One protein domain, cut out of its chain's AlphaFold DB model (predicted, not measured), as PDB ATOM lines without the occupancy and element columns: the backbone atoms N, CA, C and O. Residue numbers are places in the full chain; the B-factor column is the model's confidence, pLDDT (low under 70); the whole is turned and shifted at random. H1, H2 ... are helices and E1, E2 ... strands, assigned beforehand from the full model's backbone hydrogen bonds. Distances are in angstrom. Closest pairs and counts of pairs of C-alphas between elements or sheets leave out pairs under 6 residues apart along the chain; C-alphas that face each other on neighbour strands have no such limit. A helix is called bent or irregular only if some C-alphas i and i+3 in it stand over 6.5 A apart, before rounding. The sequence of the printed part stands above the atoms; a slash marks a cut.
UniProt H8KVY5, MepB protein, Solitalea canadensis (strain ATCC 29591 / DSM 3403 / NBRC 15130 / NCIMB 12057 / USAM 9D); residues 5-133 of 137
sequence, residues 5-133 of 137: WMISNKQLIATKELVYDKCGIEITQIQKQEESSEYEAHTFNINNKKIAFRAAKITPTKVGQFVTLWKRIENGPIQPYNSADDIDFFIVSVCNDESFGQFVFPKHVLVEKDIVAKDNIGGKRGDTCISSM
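AT A GLANCE: This is residues 5 to 133 of the 137 residues of the protein "MepB protein" of Solitalea canadensis (strain ATCC 29591 / DSM 3403 / NBRC 15130 / NCIMB 12057 / USAM 9D) (UniProt H8KVY5). A twisted, curled sheet of five strands makes the core, with H1 packed on one face. On the side away from H1, E4 runs on into E5, and these pair with E9 and E6 as two small ladders. The printed part has 129 residues, in the order H1 E1 H2 E2 E3 E4 E5 E6 E7 E8 H3 E9 H4; the large sheet is mixed, in the order E1 E2 E3 E7 E8, and the class is mixed, helices and strands. It is compact, with a radius of gyration of the C-alphas of 14.3 A and spans of 39 by 37 by 29 A.

HOW THE PARTS SIT: Start with H1, residues 10 to 20. E1, residues 27 to 32, is antiparallel to E2, residues 42 to 46, with N 28 and O 45 2.9 A apart. Between them lies H2, residues 34 to 39, irregular, with C-alphas 35 and 38 8.0 A apart. E2 forms a hairpin with E3, residues 49 to 55, where N 51 and O 44 are 2.8 A apart. E4, residues 65 to 68, meets E5, residues 70 to 72, only through their link; E5 forms a hairpin with E6, residues 78 to 80, with N 79 and O 71 at 2.8 A. E7, residues 89 to 95, is parallel to E3, with N 91 and O 52 at 2.9 A, and forms a hairpin with E8, residues 100 to 106, with N 92 and O 103 at 2.8 A. H1 and this sheet make two layers, a helix on one face of a sheet, at a height over the sheet of 6.6 A; its closest C-alphas to E7 are Gln 11 and Ser 93, 7.4 A. H3, residues 107 to 112, only grazes the sheet. E9, residues 127 to 129, is antiparallel to E4, with N 128 and O 67 at 2.8 A; H4, residues 130 to 133, follows, its Ile 130 C-alpha 5.6 A from that of Gln 65, their closest pair. Every O i to N i+4 pair is within hydrogen-bond range in H1 and H3; H2 has 0 of 2 but 2 of 3 O i to N i+3 pairs, and H4 is too short.

IN THESE COORDINATES: Find C-alpha 10 at (-0.807, -18.771, -35.970); from there H1 runs 14.5 A. E1 spans 13.4 A, E2 12.7 A, E3 19.1 A, E7 19.4 A and E8 20.5 A. H4 ends at C-alpha 133, (-2.107, -0.623, -53.074).

THE WHOLE: The C-alphas of Glu 98 and Asp 119 are farthest apart, 40.8 A. The printed part has no cut; the link from H3 to E9 is long. Confidence is under 70 at residues 5 to 9, 34 to 39, 58 to 66, 97 and 126 to 133.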
ATOM      1  N   TRP A   5      -5.185 -29.985 -37.718       45.31
ATOM      2  CA  TRP A   5      -3.879 -30.256 -38.331       45.31
ATOM      3  C   TRP A   5      -3.638 -29.548 -39.679       45.31
ATOM      4  O   TRP A   5      -2.498 -29.499 -40.140       45.31
ATOM      5  N   MET A   6      -4.668 -28.983 -40.324       43.84
ATOM      6  CA  MET A   6      -4.509 -28.258 -41.598       43.84
ATOM      7  C   MET A   6      -4.145 -26.777 -41.405       43.84
ATOM      8  O   MET A   6      -3.721 -26.121 -42.357       43.84
ATOM      9  N   ILE A   7      -4.278 -26.252 -40.182       51.31
ATOM     10  CA  ILE A   7      -4.019 -24.851 -39.839       51.31
ATOM     11  C   ILE A   7      -2.841 -24.802 -38.858       51.31
ATOM     12  O   ILE A   7      -2.993 -24.518 -37.684       51.31
ATOM     13  N   SER A   8      -1.629 -25.092 -39.329       52.62
ATOM     14  CA  SER A   8      -0.418 -25.012 -38.489       52.62
ATOM     15  C   SER A   8       0.073 -23.567 -38.264       52.62
ATOM     16  O   SER A   8       1.123 -23.373 -37.652       52.62
ATOM     17  N   ASN A   9      -0.623 -22.555 -38.795       66.25
ATOM     18  CA  ASN A   9      -0.127 -21.181 -38.863       66.25
ATOM     19  C   ASN A   9      -0.927 -20.229 -37.976       66.25
ATOM     20  O   ASN A   9      -2.147 -20.107 -38.117       66.25
ATOM     21  N   LYS A  10      -0.219 -19.562 -37.059       71.94
ATOM     22  CA  LYS A  10      -0.807 -18.771 -35.970       71.94
ATOM     23  C   LYS A  10      -1.713 -17.655 -36.489       71.94
ATOM     24  O   LYS A  10      -2.748 -17.406 -35.873       71.94
ATOM     25  N   GLN A  11      -1.390 -17.033 -37.627       73.94
ATOM     26  CA  GLN A  11      -2.209 -15.940 -38.161       73.94
ATOM     27  C   GLN A  11      -3.506 -16.429 -38.798       73.94
ATOM     28  O   GLN A  11      -4.534 -15.762 -38.670       73.94
ATOM     29  N   LEU A  12      -3.498 -17.589 -39.464       77.94
ATOM     30  CA  LEU A  12      -4.722 -18.146 -40.045       77.94
ATOM     31  C   LEU A  12      -5.678 -18.652 -38.954       77.94
ATOM     32  O   LEU A  12      -6.882 -18.443 -39.085       77.94
ATOM     33  N   ILE A  13      -5.156 -19.235 -37.864       79.19
ATOM     34  CA  ILE A  13      -5.962 -19.592 -36.679       79.19
ATOM     35  C   ILE A  13      -6.595 -18.334 -36.083       79.19
ATOM     36  O   ILE A  13      -7.816 -18.253 -35.987       79.19
ATOM     37  N   ALA A  14      -5.776 -17.325 -35.763       79.44
ATOM     38  CA  ALA A  14      -6.261 -16.081 -35.172       79.44
ATOM     39  C   ALA A  14      -7.306 -15.401 -36.068       79.44
ATOM     40  O   ALA A  14      -8.357 -14.982 -35.598       79.44
ATOM     41  N   THR A  15      -7.060 -15.360 -37.378       82.50
ATOM     42  CA  THR A  15      -8.016 -14.841 -38.363       82.50
ATOM     43  C   THR A  15      -9.340 -15.605 -38.322       82.50
ATOM     44  O   THR A  15     -10.411 -14.996 -38.330       82.50
ATOM     45  N   LYS A  16      -9.280 -16.939 -38.296       83.62
ATOM     46  CA  LYS A  16     -10.472 -17.782 -38.277       83.62
ATOM     47  C   LYS A  16     -11.311 -17.506 -37.027       83.62
ATOM     48  O   LYS A  16     -12.504 -17.258 -37.155       83.62
ATOM     49  N   GLU A  17     -10.690 -17.486 -35.854       82.62
ATOM     50  CA  GLU A  17     -11.378 -17.292 -34.571       82.62
ATOM     51  C   GLU A  17     -11.900 -15.858 -34.382       82.62
ATOM     52  O   GLU A  17     -12.996 -15.641 -33.861       82.62
ATOM     53  N   LEU A  18     -11.120 -14.856 -34.799       82.38
ATOM     54  CA  LEU A  18     -11.450 -13.449 -34.570       82.38
ATOM     55  C   LEU A  18     -12.416 -12.878 -35.608       82.38
ATOM     56  O   LEU A  18     -13.172 -11.969 -35.264       82.38
ATOM     57  N   VAL A  19     -12.394 -13.389 -36.844       83.94
ATOM     58  CA  VAL A  19     -13.196 -12.864 -37.959       83.94
ATOM     59  C   VAL A  19     -14.183 -13.904 -38.461       83.94
ATOM     60  O   VAL A  19     -15.390 -13.697 -38.364       83.94
ATOM     61  N   TYR A  20     -13.696 -15.020 -39.005       86.50
ATOM     62  CA  TYR A  20     -14.553 -15.914 -39.786       86.50
ATOM     63  C   TYR A  20     -15.629 -16.581 -38.928       86.50
ATOM     64  O   TYR A  20     -16.801 -16.519 -39.283       86.50
ATOM     65  N   ASP A  21     -15.268 -17.103 -37.758       85.25
ATOM     66  CA  ASP A  21     -16.211 -17.770 -36.856       85.25
ATOM     67  C   ASP A  21     -17.256 -16.795 -36.303       85.25
ATOM     68  O   ASP A  21     -18.440 -17.124 -36.230       85.25
ATOM     69  N   LYS A  22     -16.854 -15.556 -35.992       86.56
ATOM     70  CA  LYS A  22     -17.778 -14.509 -35.526       86.56
ATOM     71  C   LYS A  22     -18.734 -14.035 -36.615       86.56
ATOM     72  O   LYS A  22     -19.848 -13.616 -36.311       86.56
ATOM     73  N   CYS A  23     -18.304 -14.093 -37.871       84.88
ATOM     74  CA  CYS A  23     -19.111 -13.720 -39.026       84.88
ATOM     75  C   CYS A  23     -19.876 -14.904 -39.641       84.88
ATOM     76  O   CYS A  23     -20.568 -14.705 -40.638       84.88
ATOM     77  N   GLY A  24     -19.758 -16.120 -39.088       85.12
ATOM     78  CA  GLY A  24     -20.376 -17.326 -39.655       85.12
ATOM     79  C   GLY A  24     -19.813 -17.718 -41.028       85.12
ATOM     80  O   GLY A  24     -20.521 -18.301 -41.845       85.12
ATOM     81  N   ILE A  25     -18.562 -17.354 -41.309       86.38
ATOM     82  CA  ILE A  25     -17.873 -17.634 -42.569       86.38
ATOM     83  C   ILE A  25     -17.187 -18.995 -42.468       86.38
ATOM     84  O   ILE A  25     -16.265 -19.189 -41.678       86.38
ATOM     85  N   GLU A  26     -17.587 -19.929 -43.327       87.25
ATOM     86  CA  GLU A  26     -16.936 -21.233 -43.423       87.25
ATOM     87  C   GLU A  26     -15.765 -21.206 -44.414       87.25
ATOM     88  O   GLU A  26     -15.901 -20.785 -45.565       87.25
ATOM     89  N   ILE A  27     -14.611 -21.708 -43.966       86.94
ATOM     90  CA  ILE A  27     -13.438 -21.947 -44.812       86.94
ATOM     91  C   ILE A  27     -13.301 -23.438 -45.114       86.94
ATOM     92  O   ILE A  27     -13.398 -24.288 -44.228       86.94
ATOM     93  N   THR A  28     -13.041 -23.772 -46.374       88.31
ATOM     94  CA  THR A  28     -12.905 -25.161 -46.836       88.31
ATOM     95  C   THR A  28     -11.669 -25.333 -47.716       88.31
ATOM     96  O   THR A  28     -11.090 -24.361 -48.189       88.31
ATOM     97  N   GLN A  29     -11.235 -26.581 -47.930       86.12
ATOM     98  CA  GLN A  29     -10.126 -26.922 -48.840       86.12
ATOM     99  C   GLN A  29      -8.820 -26.148 -48.568       86.12
ATOM    100  O   GLN A  29      -8.152 -25.701 -49.499       86.12
ATOM    101  N   ILE A  30      -8.455 -25.995 -47.292       85.25
ATOM    102  CA  ILE A  30      -7.237 -25.286 -46.883       85.25
ATOM    103  C   ILE A  30      -5.996 -26.019 -47.405       85.25
ATOM    104  O   ILE A  30      -5.832 -27.217 -47.196       85.25
ATOM    105  N   GLN A  31      -5.111 -25.293 -48.075       83.81
ATOM    106  CA  GLN A  31      -3.845 -25.787 -48.605       83.81
ATOM    107  C   GLN A  31      -2.738 -24.806 -48.238       83.81
ATOM    108  O   GLN A  31      -2.803 -23.624 -48.580       83.81
ATOM    109  N   LYS A  32      -1.716 -25.294 -47.538       79.25
ATOM    110  CA  LYS A  32      -0.512 -24.523 -47.215       79.25
ATOM    111  C   LYS A  32       0.399 -24.453 -48.443       79.25
ATOM    112  O   LYS A  32       0.584 -25.456 -49.122       79.25
ATOM    113  N   GLN A  33       0.990 -23.290 -48.701       71.69
ATOM    114  CA  GLN A  33       2.029 -23.123 -49.719       71.69
ATOM    115  C   GLN A  33       3.401 -23.084 -49.037       71.69
ATOM    116  O   GLN A  33       3.789 -22.073 -48.451       71.69
ATOM    117  N   GLU A  34       4.127 -24.202 -49.083       64.50
ATOM    118  CA  GLU A  34       5.425 -24.374 -48.408       64.50
ATOM    119  C   GLU A  34       6.494 -23.379 -48.882       64.50
ATOM    120  O   GLU A  34       7.253 -22.841 -48.075       64.50
ATOM    121  N   GLU A  35       6.475 -23.041 -50.168       59.38
ATOM    122  CA  GLU A  35       7.444 -22.153 -50.823       59.38
ATOM    123  C   GLU A  35       7.286 -20.669 -50.455       59.38
ATOM    124  O   GLU A  35       8.154 -19.851 -50.749       59.38
ATOM    125  N   SER A  36       6.170 -20.304 -49.824       61.28
ATOM    126  CA  SER A  36       5.903 -18.963 -49.288       61.28
ATOM    127  C   SER A  36       5.555 -19.037 -47.799       61.28
ATOM    128  O   SER A  36       4.803 -18.213 -47.272       61.28
ATOM    129  N   SER A  37       6.112 -20.038 -47.113       59.34
ATOM    130  CA  SER A  37       5.942 -20.259 -45.673       59.34
ATOM    131  C   SER A  37       6.364 -19.056 -44.835       59.34
ATOM    132  O   SER A  37       5.741 -18.792 -43.809       59.34
ATOM    133  N   GLU A  38       7.334 -18.270 -45.312       60.72
ATOM    134  CA  GLU A  38       7.732 -17.009 -44.689       60.72
ATOM    135  C   GLU A  38       6.580 -16.002 -44.554       60.72
ATOM    136  O   GLU A  38       6.640 -15.168 -43.660       60.72
ATOM    137  N   TYR A  39       5.540 -16.070 -45.386       61.72
ATOM    138  CA  TYR A  39       4.374 -15.174 -45.344       61.72
ATOM    139  C   TYR A  39       3.088 -15.904 -44.940       61.72
ATOM    140  O   TYR A  39       1.990 -15.461 -45.281       61.72
ATOM    141  N   GLU A  40       3.213 -17.056 -44.275       71.00
ATOM    142  CA  GLU A  40       2.087 -17.918 -43.896       71.00
ATOM    143  C   GLU A  40       1.092 -18.122 -45.055       71.00
ATOM    144  O   GLU A  40      -0.123 -17.984 -44.902       71.00
ATOM    145  N   ALA A  41       1.613 -18.393 -46.253       79.62
ATOM    146  CA  ALA A  41       0.808 -18.485 -47.460       79.62
ATOM    147  C   ALA A  41      -0.132 -19.699 -47.433       79.62
ATOM    148  O   ALA A  41       0.309 -20.846 -47.320       79.62
ATOM    149  N   HIS A  42      -1.431 -19.445 -47.598       86.12
ATOM    150  CA  HIS A  42      -2.446 -20.488 -47.749       86.12
ATOM    151  C   HIS A  42      -3.358 -20.184 -48.929       86.12
ATOM    152  O   HIS A  42      -3.518 -19.035 -49.338       86.12
ATOM    153  N   THR A  43      -3.993 -21.224 -49.452       89.06
ATOM    154  CA  THR A  43      -5.164 -21.093 -50.317       89.06
ATOM    155  C   THR A  43      -6.315 -21.883 -49.725       89.06
ATOM    156  O   THR A  43      -6.093 -22.923 -49.113       89.06
ATOM    157  N   PHE A  44      -7.529 -21.368 -49.836       90.75
ATOM    158  CA  PHE A  44      -8.738 -22.019 -49.334       90.75
ATOM    159  C   PHE A  44      -9.963 -21.438 -50.032       90.75
ATOM    160  O   PHE A  44      -9.849 -20.470 -50.782       90.75
ATOM    161  N   ASN A  45     -11.129 -22.014 -49.771       91.38
ATOM    162  CA  ASN A  45     -12.386 -21.581 -50.357       91.38
ATOM    163  C   ASN A  45     -13.310 -20.979 -49.296       91.38
ATOM    164  O   ASN A  45     -13.483 -21.567 -48.227       91.38
ATOM    165  N   ILE A  46     -13.926 -19.840 -49.620       90.62
ATOM    166  CA  ILE A  46     -15.042 -19.229 -48.881       90.62
ATOM    167  C   ILE A  46     -16.218 -19.123 -49.848       90.62
ATOM    168  O   ILE A  46     -16.060 -18.503 -50.893       90.62
ATOM    169  N   ASN A  47     -17.394 -19.673 -49.534       89.31
ATOM    170  CA  ASN A  47     -18.592 -19.552 -50.389       89.31
ATOM    171  C   ASN A  47     -18.322 -19.873 -51.879       89.31
ATOM    172  O   ASN A  47     -18.737 -19.133 -52.771       89.31
ATOM    173  N   ASN A  48     -17.575 -20.949 -52.150       88.06
ATOM    174  CA  ASN A  48     -17.123 -21.363 -53.491       88.06
ATOM    175  C   ASN A  48     -16.224 -20.351 -54.230       88.06
ATOM    176  O   ASN A  48     -16.006 -20.489 -55.431       88.06
ATOM    177  N   LYS A  49     -15.690 -19.349 -53.528       92.56
ATOM    178  CA  LYS A  49     -14.677 -18.416 -54.020       92.56
ATOM    179  C   LYS A  49     -13.305 -18.839 -53.553       92.56
ATOM    180  O   LYS A  49     -13.122 -19.115 -52.364       92.56
ATOM    181  N   LYS A  50     -12.343 -18.868 -54.473       94.12
ATOM    182  CA  LYS A  50     -10.980 -19.269 -54.160       94.12
ATOM    183  C   LYS A  50     -10.164 -18.092 -53.652       94.12
ATOM    184  O   LYS A  50     -10.079 -17.039 -54.282       94.12
ATOM    185  N   ILE A  51      -9.557 -18.288 -52.490       93.25
ATOM    186  CA  ILE A  51      -8.843 -17.268 -51.738       93.25
ATOM    187  C   ILE A  51      -7.355 -17.597 -51.714       93.25
ATOM    188  O   ILE A  51      -6.971 -18.717 -51.377       93.25
ATOM    189  N   ALA A  52      -6.517 -16.603 -52.004       91.62
ATOM    190  CA  ALA A  52      -5.095 -16.620 -51.689       91.62
ATOM    191  C   ALA A  52      -4.841 -15.769 -50.438       91.62
ATOM    192  O   ALA A  52      -4.978 -14.549 -50.461       91.62
ATOM    193  N   PHE A  53      -4.475 -16.417 -49.338       89.62
ATOM    194  CA  PHE A  53      -4.218 -15.781 -48.054       89.62
ATOM    195  C   PHE A  53      -2.726 -15.570 -47.818       89.62
ATOM    196  O   PHE A  53      -1.910 -16.449 -48.126       89.62
ATOM    197  N   ARG A  54      -2.375 -14.423 -47.237       86.94
ATOM    198  CA  ARG A  54      -1.023 -14.069 -46.800       86.94
ATOM    199  C   ARG A  54      -1.067 -13.370 -45.444       86.94
ATOM    200  O   ARG A  54      -1.974 -12.586 -45.182       86.94
ATOM    201  N   ALA A  55      -0.049 -13.594 -44.625       82.56
ATOM    202  CA  ALA A  55       0.257 -12.754 -43.477       82.56
ATOM    203  C   ALA A  55       1.311 -11.714 -43.883       82.56
ATOM    204  O   ALA A  55       2.371 -12.061 -44.409       82.56
ATOM    205  N   ALA A  56       1.014 -10.435 -43.666       77.62
ATOM    206  CA  ALA A  56       1.982  -9.366 -43.863       77.62
ATOM    207  C   ALA A  56       3.061  -9.415 -42.779       77.62
ATOM    208  O   ALA A  56       2.799  -9.806 -41.639       77.62
ATOM    209  N   LYS A  57       4.266  -8.960 -43.125       71.31
ATOM    210  CA  LYS A  57       5.347  -8.766 -42.158       71.31
ATOM    211  C   LYS A  57       5.610  -7.284 -41.944       71.31
ATOM    212  O   LYS A  57       5.706  -6.506 -42.896       71.31
ATOM    213  N   ILE A  58       5.808  -6.932 -40.678       64.69
ATOM    214  CA  ILE A  58       6.357  -5.640 -40.286       64.69
ATOM    215  C   ILE A  58       7.862  -5.718 -40.500       64.69
ATOM    216  O   ILE A  58       8.563  -6.454 -39.808       64.69
ATOM    217  N   THR A  59       8.368  -4.973 -41.475       56.88
ATOM    218  CA  THR A  59       9.811  -4.809 -41.649       56.88
ATOM    219  C   THR A  59      10.261  -3.552 -40.904       56.88
ATOM    220  O   THR A  59       9.725  -2.484 -41.199       56.88
ATOM    221  N   PRO A  60      11.259  -3.620 -40.002       47.72
ATOM    222  CA  PRO A  60      11.695  -2.463 -39.211       47.72
ATOM    223  C   PRO A  60      12.188  -1.270 -40.045       47.72
ATOM    224  O   PRO A  60      12.209  -0.140 -39.571       47.72
ATOM    225  N   THR A  61      12.618  -1.515 -41.284       50.59
ATOM    226  CA  THR A  61      13.358  -0.560 -42.121       50.59
ATOM    227  C   THR A  61      12.506   0.191 -43.142       50.59
ATOM    228  O   THR A  61      13.030   1.051 -43.848       50.59
ATOM    229  N   LYS A  62      11.205  -0.107 -43.251       52.53
ATOM    230  CA  LYS A  62      10.306   0.567 -44.197       52.53
ATOM    231  C   LYS A  62       8.958   0.862 -43.547       52.53
ATOM    232  O   LYS A  62       8.347  -0.015 -42.949       52.53
ATOM    233  N   VAL A  63       8.476   2.094 -43.709       55.06
ATOM    234  CA  VAL A  63       7.146   2.507 -43.243       55.06
ATOM    235  C   VAL A  63       6.078   1.812 -44.096       55.06
ATOM    236  O   VAL A  63       5.986   2.053 -45.300       55.06
ATOM    237  N   GLY A  64       5.281   0.940 -43.478       59.59
ATOM    238  CA  GLY A  64       4.185   0.212 -44.122       59.59
ATOM    239  C   GLY A  64       4.219  -1.296 -43.864       59.59
ATOM    240  O   GLY A  64       5.182  -1.836 -43.331       59.59
ATOM    241  N   GLN A  65       3.140  -1.977 -44.245       64.38
ATOM    242  CA  GLN A  65       3.032  -3.435 -44.188       64.38
ATOM    243  C   GLN A  65       3.417  -4.018 -45.547       64.38
ATOM    244  O   GLN A  65       2.877  -3.594 -46.575       64.38
ATOM    245  N   PHE A  66       4.350  -4.968 -45.558       66.50
ATOM    246  CA  PHE A  66       4.867  -5.576 -46.783       66.50
ATOM    247  C   PHE A  66       4.328  -6.992 -46.931       66.50
ATOM    248  O   PHE A  66       4.347  -7.790 -45.990       66.50
ATOM    249  N   VAL A  67       3.843  -7.298 -48.131       72.19
ATOM    250  CA  VAL A  67       3.371  -8.629 -48.500       72.19
ATOM    251  C   VAL A  67       3.867  -8.973 -49.895       72.19
ATOM    252  O   VAL A  67       3.991  -8.118 -50.768       72.19
ATOM    253  N   THR A  68       4.141 -10.246 -50.127       71.38
ATOM    254  CA  THR A  68       4.465 -10.748 -51.457       71.38
ATOM    255  C   THR A  68       3.261 -11.456 -52.066       71.38
ATOM    256  O   THR A  68       2.665 -12.350 -51.462       71.38
ATOM    257  N   LEU A  69       2.900 -11.051 -53.284       80.56
ATOM    258  CA  LEU A  69       1.852 -11.681 -54.090       80.56
ATOM    259  C   LEU A  69       2.469 -12.288 -55.354       80.56
ATOM    260  O   LEU A  69       2.173 -11.882 -56.474       80.56
ATOM    261  N   TRP A  70       3.354 -13.262 -55.162       82.56
ATOM    262  CA  TRP A  70       3.918 -14.079 -56.234       82.56
ATOM    263  C   TRP A  70       3.695 -15.566 -55.941       82.56
ATOM    264  O   TRP A  70       3.380 -15.959 -54.813       82.56
ATOM    265  N   LYS A  71       3.845 -16.385 -56.980       82.12
ATOM    266  CA  LYS A  71       3.871 -17.851 -56.916       82.12
ATOM    267  C   LYS A  71       5.148 -18.356 -57.583       82.12
ATOM    268  O   LYS A  71       5.692 -17.679 -58.454       82.12
ATOM    269  N   ARG A  72       5.643 -19.524 -57.195       80.12
ATOM    270  CA  ARG A  72       6.749 -20.175 -57.906       80.12
ATOM    271  C   ARG A  72       6.191 -21.169 -58.917       80.12
ATOM    272  O   ARG A  72       5.106 -21.716 -58.731       80.12
ATOM    273  N   ILE A  73       6.908 -21.352 -60.019       79.31
ATOM    274  CA  ILE A  73       6.632 -22.431 -60.970       79.31
ATOM    275  C   ILE A  73       7.448 -23.638 -60.532       79.31
ATOM    276  O   ILE A  73       8.620 -23.694 -60.880       79.31
ATOM    277  N   GLU A  74       6.867 -24.578 -59.786       74.19
ATOM    278  CA  GLU A  74       7.591 -25.769 -59.304       74.19
ATOM    279  C   GLU A  74       8.946 -25.371 -58.666       74.19
ATOM    280  O   GLU A  74       9.015 -24.447 -57.864       74.19
ATOM    281  N   ASN A  75      10.061 -25.969 -59.099       71.19
ATOM    282  CA  ASN A  75      11.416 -25.605 -58.658       71.19
ATOM    283  C   ASN A  75      12.044 -24.427 -59.438       71.19
ATOM    284  O   ASN A  75      13.243 -24.165 -59.341       71.19
ATOM    285  N   GLY A  76      11.254 -23.742 -60.254       75.00
ATOM    286  CA  GLY A  76      11.656 -22.671 -61.156       75.00
ATOM    287  C   GLY A  76      11.617 -21.273 -60.526       75.00
ATOM    288  O   GLY A  76      11.582 -21.117 -59.300       75.00
ATOM    289  N   PRO A  77      11.657 -20.214 -61.356       80.50
ATOM    290  CA  PRO A  77      11.638 -18.837 -60.878       80.50
ATOM    291  C   PRO A  77      10.282 -18.455 -60.266       80.50
ATOM    292  O   PRO A  77       9.245 -19.068 -60.530       80.50
ATOM    293  N   ILE A  78      10.294 -17.395 -59.455       84.38
ATOM    294  CA  ILE A  78       9.068 -16.743 -58.991       84.38
ATOM    295  C   ILE A  78       8.418 -15.970 -60.142       84.38
ATOM    296  O   ILE A  78       9.101 -15.370 -60.976       84.38
ATOM    297  N   GLN A  79       7.092 -15.964 -60.174       86.12
ATOM    298  CA  GLN A  79       6.288 -15.262 -61.165       86.12
ATOM    299  C   GLN A  79       5.095 -14.571 -60.491       86.12
ATOM    300  O   GLN A  79       4.655 -15.014 -59.421       86.12
ATOM    301  N   PRO A  80       4.551 -13.492 -61.080       89.50
ATOM    302  CA  PRO A  80       3.328 -12.914 -60.552       89.50
ATOM    303  C   PRO A  80       2.184 -13.925 -60.681       89.50
ATOM    304  O   PRO A  80       2.219 -14.851 -61.500       89.50
ATOM    305  N   TYR A  81       1.137 -13.720 -59.893       91.00
ATOM    306  CA  TYR A  81      -0.152 -14.314 -60.225       91.00
ATOM    307  C   TYR A  81      -0.639 -13.799 -61.581       91.00
ATOM    308  O   TYR A  81      -0.305 -12.685 -61.986       91.00
ATOM    309  N   ASN A  82      -1.445 -14.599 -62.265       91.75
ATOM    310  CA  ASN A  82      -2.043 -14.278 -63.553       91.75
ATOM    311  C   ASN A  82      -3.568 -14.128 -63.423       91.75
ATOM    312  O   ASN A  82      -4.197 -14.793 -62.602       91.75
ATOM    313  N   SER A  83      -4.187 -13.302 -64.264       92.31
ATOM    314  CA  SER A  83      -5.642 -13.183 -64.390       92.31
ATOM    315  C   SER A  83      -6.335 -14.527 -64.645       92.31
ATOM    316  O   SER A  83      -7.456 -14.728 -64.171       92.31
ATOM    317  N   ALA A  84      -5.665 -15.453 -65.335       92.69
ATOM    318  CA  ALA A  84      -6.122 -16.813 -65.605       92.69
ATOM    319  C   ALA A  84      -5.996 -17.771 -64.403       92.69
ATOM    320  O   ALA A  84      -6.554 -18.863 -64.449       92.69
ATOM    321  N   ASP A  85      -5.294 -17.386 -63.331       90.88
ATOM    322  CA  ASP A  85      -5.204 -18.221 -62.135       90.88
ATOM    323  C   ASP A  85      -6.566 -18.343 -61.448       90.88
ATOM    324  O   ASP A  85      -7.318 -17.367 -61.336       90.88
ATOM    325  N   ASP A  86      -6.847 -19.539 -60.930       92.25
ATOM    326  CA  ASP A  86      -8.059 -19.877 -60.179       92.25
ATOM    327  C   ASP A  86      -8.024 -19.296 -58.754       92.25
ATOM    328  O   ASP A  86      -7.975 -20.008 -57.754       92.25
ATOM    329  N   ILE A  87      -7.951 -17.968 -58.674       93.44
ATOM    330  CA  ILE A  87      -8.045 -17.154 -57.463       93.44
ATOM    331  C   ILE A  87      -9.070 -16.048 -57.728       93.44
ATOM    332  O   ILE A  87      -8.937 -15.295 -58.694       93.44
ATOM    333  N   ASP A  88     -10.070 -15.912 -56.864       93.81
ATOM    334  CA  ASP A  88     -11.044 -14.819 -56.911       93.81
ATOM    335  C   ASP A  88     -10.569 -13.611 -56.087       93.81
ATOM    336  O   ASP A  88     -10.661 -12.465 -56.540       93.81
ATOM    337  N   PHE A  89     -10.044 -13.870 -54.883       93.62
ATOM    338  CA  PHE A  89      -9.640 -12.836 -53.929       93.62
ATOM    339  C   PHE A  89      -8.286 -13.129 -53.289       93.62
ATOM    340  O   PHE A  89      -7.924 -14.276 -53.024       93.62
ATOM    341  N   PHE A  90      -7.580 -12.055 -52.962       91.75
ATOM    342  CA  PHE A  90      -6.375 -12.079 -52.150       91.75
ATOM    343  C   PHE A  90      -6.685 -11.460 -50.793       91.75
ATOM    344  O   PHE A  90      -7.137 -10.317 -50.726       91.75
ATOM    345  N   ILE A  91      -6.453 -12.211 -49.720       90.88
ATOM    346  CA  ILE A  91      -6.631 -11.734 -48.349       90.88
ATOM    347  C   ILE A  91      -5.262 -11.575 -47.712       90.88
ATOM    348  O   ILE A  91      -4.468 -12.516 -47.687       90.88
ATOM    349  N   VAL A  92      -4.999 -10.390 -47.176       87.50
ATOM    350  CA  VAL A  92      -3.768 -10.095 -46.450       87.50
ATOM    351  C   VAL A  92      -4.112  -9.739 -45.012       87.50
ATOM    352  O   VAL A  92      -4.695  -8.684 -44.759       87.50
ATOM    353  N   SER A  93      -3.754 -10.618 -44.075       85.94
ATOM    354  CA  SER A  93      -3.864 -10.346 -42.641       85.94
ATOM    355  C   SER A  93      -2.649  -9.572 -42.153       85.94
ATOM    356  O   SER A  93      -1.509  -9.920 -42.460       85.94
ATOM    357  N   VAL A  94      -2.903  -8.549 -41.349       81.25
ATOM    358  CA  VAL A  94      -1.900  -7.768 -40.630       81.25
ATOM    359  C   VAL A  94      -2.178  -7.922 -39.145       81.25
ATOM    360  O   VAL A  94      -3.296  -7.687 -38.692       81.25
ATOM    361  N   CYS A  95      -1.159  -8.297 -38.384       73.88
ATOM    362  CA  CYS A  95      -1.260  -8.447 -36.942       73.88
ATOM    363  C   CYS A  95       0.014  -7.901 -36.295       73.88
ATOM    364  O   CYS A  95       1.119  -8.199 -36.755       73.88
ATOM    365  N   ASN A  96      -0.151  -7.084 -35.260       72.19
ATOM    366  CA  ASN A  96       0.908  -6.675 -34.340       72.19
ATOM    367  C   ASN A  96       0.470  -6.991 -32.899       72.19
ATOM    368  O   ASN A  96      -0.605  -7.551 -32.695       72.19
ATOM    369  N   ASP A  97       1.290  -6.632 -31.913       68.38
ATOM    370  CA  ASP A  97       1.046  -6.985 -30.507       68.38
ATOM    371  C   ASP A  97      -0.283  -6.433 -29.940       68.38
ATOM    372  O   ASP A  97      -0.801  -6.975 -28.966       68.38
ATOM    373  N   GLU A  98      -0.873  -5.404 -30.558       70.38
ATOM    374  CA  GLU A  98      -2.064  -4.700 -30.049       70.38
ATOM    375  C   GLU A  98      -3.239  -4.644 -31.042       70.38
ATOM    376  O   GLU A  98      -4.355  -4.276 -30.678       70.38
ATOM    377  N   SER A  99      -3.007  -4.960 -32.318       73.25
ATOM    378  CA  SER A  99      -3.918  -4.668 -33.429       73.25
ATOM    379  C   SER A  99      -3.961  -5.808 -34.439       73.25
ATOM    380  O   SER A  99      -2.926  -6.301 -34.889       73.25
ATOM    381  N   PHE A 100      -5.167  -6.150 -34.885       79.75
ATOM    382  CA  PHE A 100      -5.407  -7.095 -35.970       79.75
ATOM    383  C   PHE A 100      -6.280  -6.447 -37.048       79.75
ATOM    384  O   PHE A 100      -7.274  -5.789 -36.739       79.75
ATOM    385  N   GLY A 101      -5.928  -6.655 -38.315       81.38
ATOM    386  CA  GLY A 101      -6.690  -6.174 -39.463       81.38
ATOM    387  C   GLY A 101      -6.525  -7.067 -40.688       81.38
ATOM    388  O   GLY A 101      -5.568  -7.834 -40.800       81.38
ATOM    389  N   GLN A 102      -7.459  -6.957 -41.630       85.12
ATOM    390  CA  GLN A 102      -7.405  -7.673 -42.902       85.12
ATOM    391  C   GLN A 102      -7.704  -6.752 -44.073       85.12
ATOM    392  O   GLN A 102      -8.589  -5.901 -44.002       85.12
ATOM    393  N   PHE A 103      -7.011  -6.998 -45.176       86.44
ATOM    394  CA  PHE A 103      -7.295  -6.394 -46.467       86.44
ATOM    395  C   PHE A 103      -7.756  -7.474 -47.437       86.44
ATOM    396  O   PHE A 103      -7.116  -8.521 -47.547       86.44
ATOM    397  N   VAL A 104      -8.857  -7.220 -48.141       89.62
ATOM    398  CA  VAL A 104      -9.436  -8.150 -49.114       89.62
ATOM    399  C   VAL A 104      -9.429  -7.483 -50.478       89.62
ATOM    400  O   VAL A 104     -10.104  -6.480 -50.693       89.62
ATOM    401  N   PHE A 105      -8.670  -8.053 -51.405       90.75
ATOM    402  CA  PHE A 105      -8.499  -7.522 -52.747       90.75
ATOM    403  C   PHE A 105      -9.136  -8.461 -53.771       90.75
ATOM    404  O   PHE A 105      -8.691  -9.604 -53.913       90.75
ATOM    405  N   PRO A 106     -10.148  -8.007 -54.526       92.94
ATOM    406  CA  PRO A 106     -10.612  -8.733 -55.699       92.94
ATOM    407  C   PRO A 106      -9.487  -8.838 -56.736       92.94
ATOM    408  O   PRO A 106      -8.783  -7.856 -56.987       92.94
ATOM    409  N   LYS A 107      -9.348  -9.995 -57.398       93.25
ATOM    410  CA  LYS A 107      -8.310 -10.209 -58.425       93.25
ATOM    411  C   LYS A 107      -8.309  -9.116 -59.502       93.25
ATOM    412  O   LYS A 107      -7.239  -8.664 -59.892       93.25
ATOM    413  N   HIS A 108      -9.482  -8.663 -59.956       91.50
ATOM    414  CA  HIS A 108      -9.578  -7.651 -61.017       91.50
ATOM    415  C   HIS A 108      -8.929  -6.312 -60.625       91.50
ATOM    416  O   HIS A 108      -8.214  -5.736 -61.436       91.50
ATOM    417  N   VAL A 109      -9.075  -5.873 -59.368       91.31
ATOM    418  CA  VAL A 109      -8.435  -4.642 -58.870       91.31
ATOM    419  C   VAL A 109      -6.913  -4.780 -58.907       91.31
ATOM    420  O   VAL A 109      -6.204  -3.854 -59.288       91.31
ATOM    421  N   LEU A 110      -6.384  -5.953 -58.549       90.00
ATOM    422  CA  LEU A 110      -4.940  -6.195 -58.593       90.00
ATOM    423  C   LEU A 110      -4.392  -6.279 -60.021       90.00
ATOM    424  O   LEU A 110      -3.226  -5.948 -60.232       90.00
ATOM    425  N   VAL A 111      -5.211  -6.694 -60.990       89.69
ATOM    426  CA  VAL A 111      -4.870  -6.622 -62.417       89.69
ATOM    427  C   VAL A 111      -4.803  -5.164 -62.877       89.69
ATOM    428  O   VAL A 111      -3.830  -4.768 -63.508       89.69
ATOM    429  N   GLU A 112      -5.785  -4.335 -62.510       90.38
ATOM    430  CA  GLU A 112      -5.796  -2.898 -62.838       90.38
ATOM    431  C   GLU A 112      -4.607  -2.135 -62.234       90.38
ATOM    432  O   GLU A 112      -4.133  -1.156 -62.811       90.38
ATOM    433  N   LYS A 113      -4.106  -2.585 -61.079       87.50
ATOM    434  CA  LYS A 113      -2.927  -2.020 -60.403       87.50
ATOM    435  C   LYS A 113      -1.591  -2.621 -60.865       87.50
ATOM    436  O   LYS A 113      -0.567  -2.314 -60.251       87.50
ATOM    437  N   ASP A 114      -1.594  -3.469 -61.896       88.44
ATOM    438  CA  ASP A 114      -0.412  -4.166 -62.436       88.44
ATOM    439  C   ASP A 114       0.357  -4.985 -61.377       88.44
ATOM    440  O   ASP A 114       1.581  -5.112 -61.384       88.44
ATOM    441  N   ILE A 115      -0.374  -5.530 -60.400       88.75
ATOM    442  CA  ILE A 115       0.163  -6.436 -59.374       88.75
ATOM    443  C   ILE A 115       0.012  -7.881 -59.851       88.75
ATOM    444  O   ILE A 115       0.972  -8.648 -59.799       88.75
ATOM    445  N   VAL A 116      -1.175  -8.227 -60.357       90.88
ATOM    446  CA  VAL A 116      -1.469  -9.500 -61.032       90.88
ATOM    447  C   VAL A 116      -1.305  -9.291 -62.536       90.88
ATOM    448  O   VAL A 116      -1.843  -8.334 -63.087       90.88
ATOM    449  N   ALA A 117      -0.578 -10.184 -63.203       91.31
ATOM    450  CA  ALA A 117      -0.374 -10.129 -64.645       91.31
ATOM    451  C   ALA A 117      -1.688 -10.369 -65.399       91.31
ATOM    452  O   ALA A 117      -2.470 -11.249 -65.032       91.31
ATOM    453  N   LYS A 118      -1.901  -9.642 -66.497       93.06
ATOM    454  CA  LYS A 118      -3.013  -9.872 -67.425       93.06
ATOM    455  C   LYS A 118      -2.491 -10.610 -68.646       93.06
ATOM    456  O   LYS A 118      -1.589 -10.112 -69.308       93.06
ATOM    457  N   ASP A 119      -3.021 -11.795 -68.935       89.31
ATOM    458  CA  ASP A 119      -2.628 -12.585 -70.116       89.31
ATOM    459  C   ASP A 119      -1.101 -12.823 -70.216       89.31
ATOM    460  O   ASP A 119      -0.519 -12.856 -71.294       89.31
ATOM    461  N   ASN A 120      -0.442 -13.006 -69.062       85.62
ATOM    462  CA  ASN A 120       1.017 -13.151 -68.885       85.62
ATOM    463  C   ASN A 120       1.844 -11.877 -69.136       85.62
ATOM    464  O   ASN A 120       3.074 -11.942 -69.176       85.62
ATOM    465  N   ILE A 121       1.194 -10.722 -69.255       86.94
ATOM    466  CA  ILE A 121       1.828  -9.417 -69.439       86.94
ATOM    467  C   ILE A 121       1.725  -8.622 -68.129       86.94
ATOM    468  O   ILE A 121       0.666  -8.576 -67.500       86.94
ATOM    469  N   GLY A 122       2.833  -7.996 -67.723       88.12
ATOM    470  CA  GLY A 122       2.907  -7.187 -66.501       88.12
ATOM    471  C   GLY A 122       3.001  -8.008 -65.210       88.12
ATOM    472  O   GLY A 122       3.489  -9.145 -65.209       88.12
ATOM    473  N   GLY A 123       2.542  -7.419 -64.107       85.25
ATOM    474  CA  GLY A 123       2.535  -8.015 -62.773       85.25
ATOM    475  C   GLY A 123       3.845  -7.855 -61.990       85.25
ATOM    476  O   GLY A 123       4.950  -7.813 -62.541       85.25
ATOM    477  N   LYS A 124       3.734  -7.819 -60.656       83.50
ATOM    478  CA  LYS A 124       4.879  -7.639 -59.747       83.50
ATOM    479  C   LYS A 124       5.461  -8.975 -59.288       83.50
ATOM    480  O   LYS A 124       4.751  -9.880 -58.868       83.50
ATOM    481  N   ARG A 125       6.793  -9.071 -59.322       75.69
ATOM    482  CA  ARG A 125       7.575 -10.271 -58.957       75.69
ATOM    483  C   ARG A 125       8.278 -10.159 -57.597       75.69
ATOM    484  O   ARG A 125       9.172 -10.942 -57.318       75.69
ATOM    485  N   GLY A 126       7.925  -9.174 -56.773       69.69
ATOM    486  CA  GLY A 126       8.617  -8.880 -55.513       69.69
ATOM    487  C   GLY A 126       7.687  -8.341 -54.430       69.69
ATOM    488  O   GLY A 126       6.461  -8.373 -54.575       69.69
ATOM    489  N   ASP A 127       8.277  -7.856 -53.338       63.03
ATOM    490  CA  ASP A 127       7.546  -7.301 -52.198       63.03
ATOM    491  C   ASP A 127       6.650  -6.144 -52.648       63.03
ATOM    492  O   ASP A 127       7.110  -5.157 -53.225       63.03
ATOM    493  N   THR A 128       5.353  -6.260 -52.378       64.19
ATOM    494  CA  THR A 128       4.377  -5.203 -52.636       64.19
ATOM    495  C   THR A 128       3.930  -4.619 -51.301       64.19
ATOM    496  O   THR A 128       3.452  -5.330 -50.418       64.19
ATOM    497  N   CYS A 129       4.085  -3.308 -51.118       58.66
ATOM    498  CA  CYS A 129       3.583  -2.652 -49.913       58.66
ATOM    499  C   CYS A 129       2.060  -2.569 -49.992       58.66
ATOM    500  O   CYS A 129       1.535  -2.031 -50.971       58.66
ATOM    501  N   ILE A 130       1.361  -2.978 -48.938       61.19
ATOM    502  CA  ILE A 130      -0.095  -2.801 -48.823       61.19
ATOM    503  C   ILE A 130      -0.451  -1.305 -48.864       61.19
ATOM    504  O   ILE A 130      -1.425  -0.919 -49.504       61.19
ATOM    505  N   SER A 131       0.394  -0.437 -48.293       55.78
ATOM    506  CA  SER A 131       0.229   1.026 -48.362       55.78
ATOM    507  C   SER A 131       0.278   1.575 -49.794       55.78
ATOM    508  O   SER A 131      -0.408   2.541 -50.109       55.78
ATOM    509  N   SER A 132       1.032   0.931 -50.693       48.94
ATOM    510  CA  SER A 132       1.100   1.318 -52.110       48.94
ATOM    511  C   SER A 132      -0.077   0.798 -52.946       48.94
ATOM    512  O   SER A 132      -0.232   1.215 -54.091       48.94
ATOM    513  N   MET A 133      -0.921  -0.084 -52.391       53.06
ATOM    514  CA  MET A 133      -2.107  -0.623 -53.074       53.06
ATOM    515  C   MET A 133      -3.317   0.331 -53.037       53.06
ATOM    516  O   MET A 133      -4.360   0.012 -53.601       53.06
TER     517      MET A 133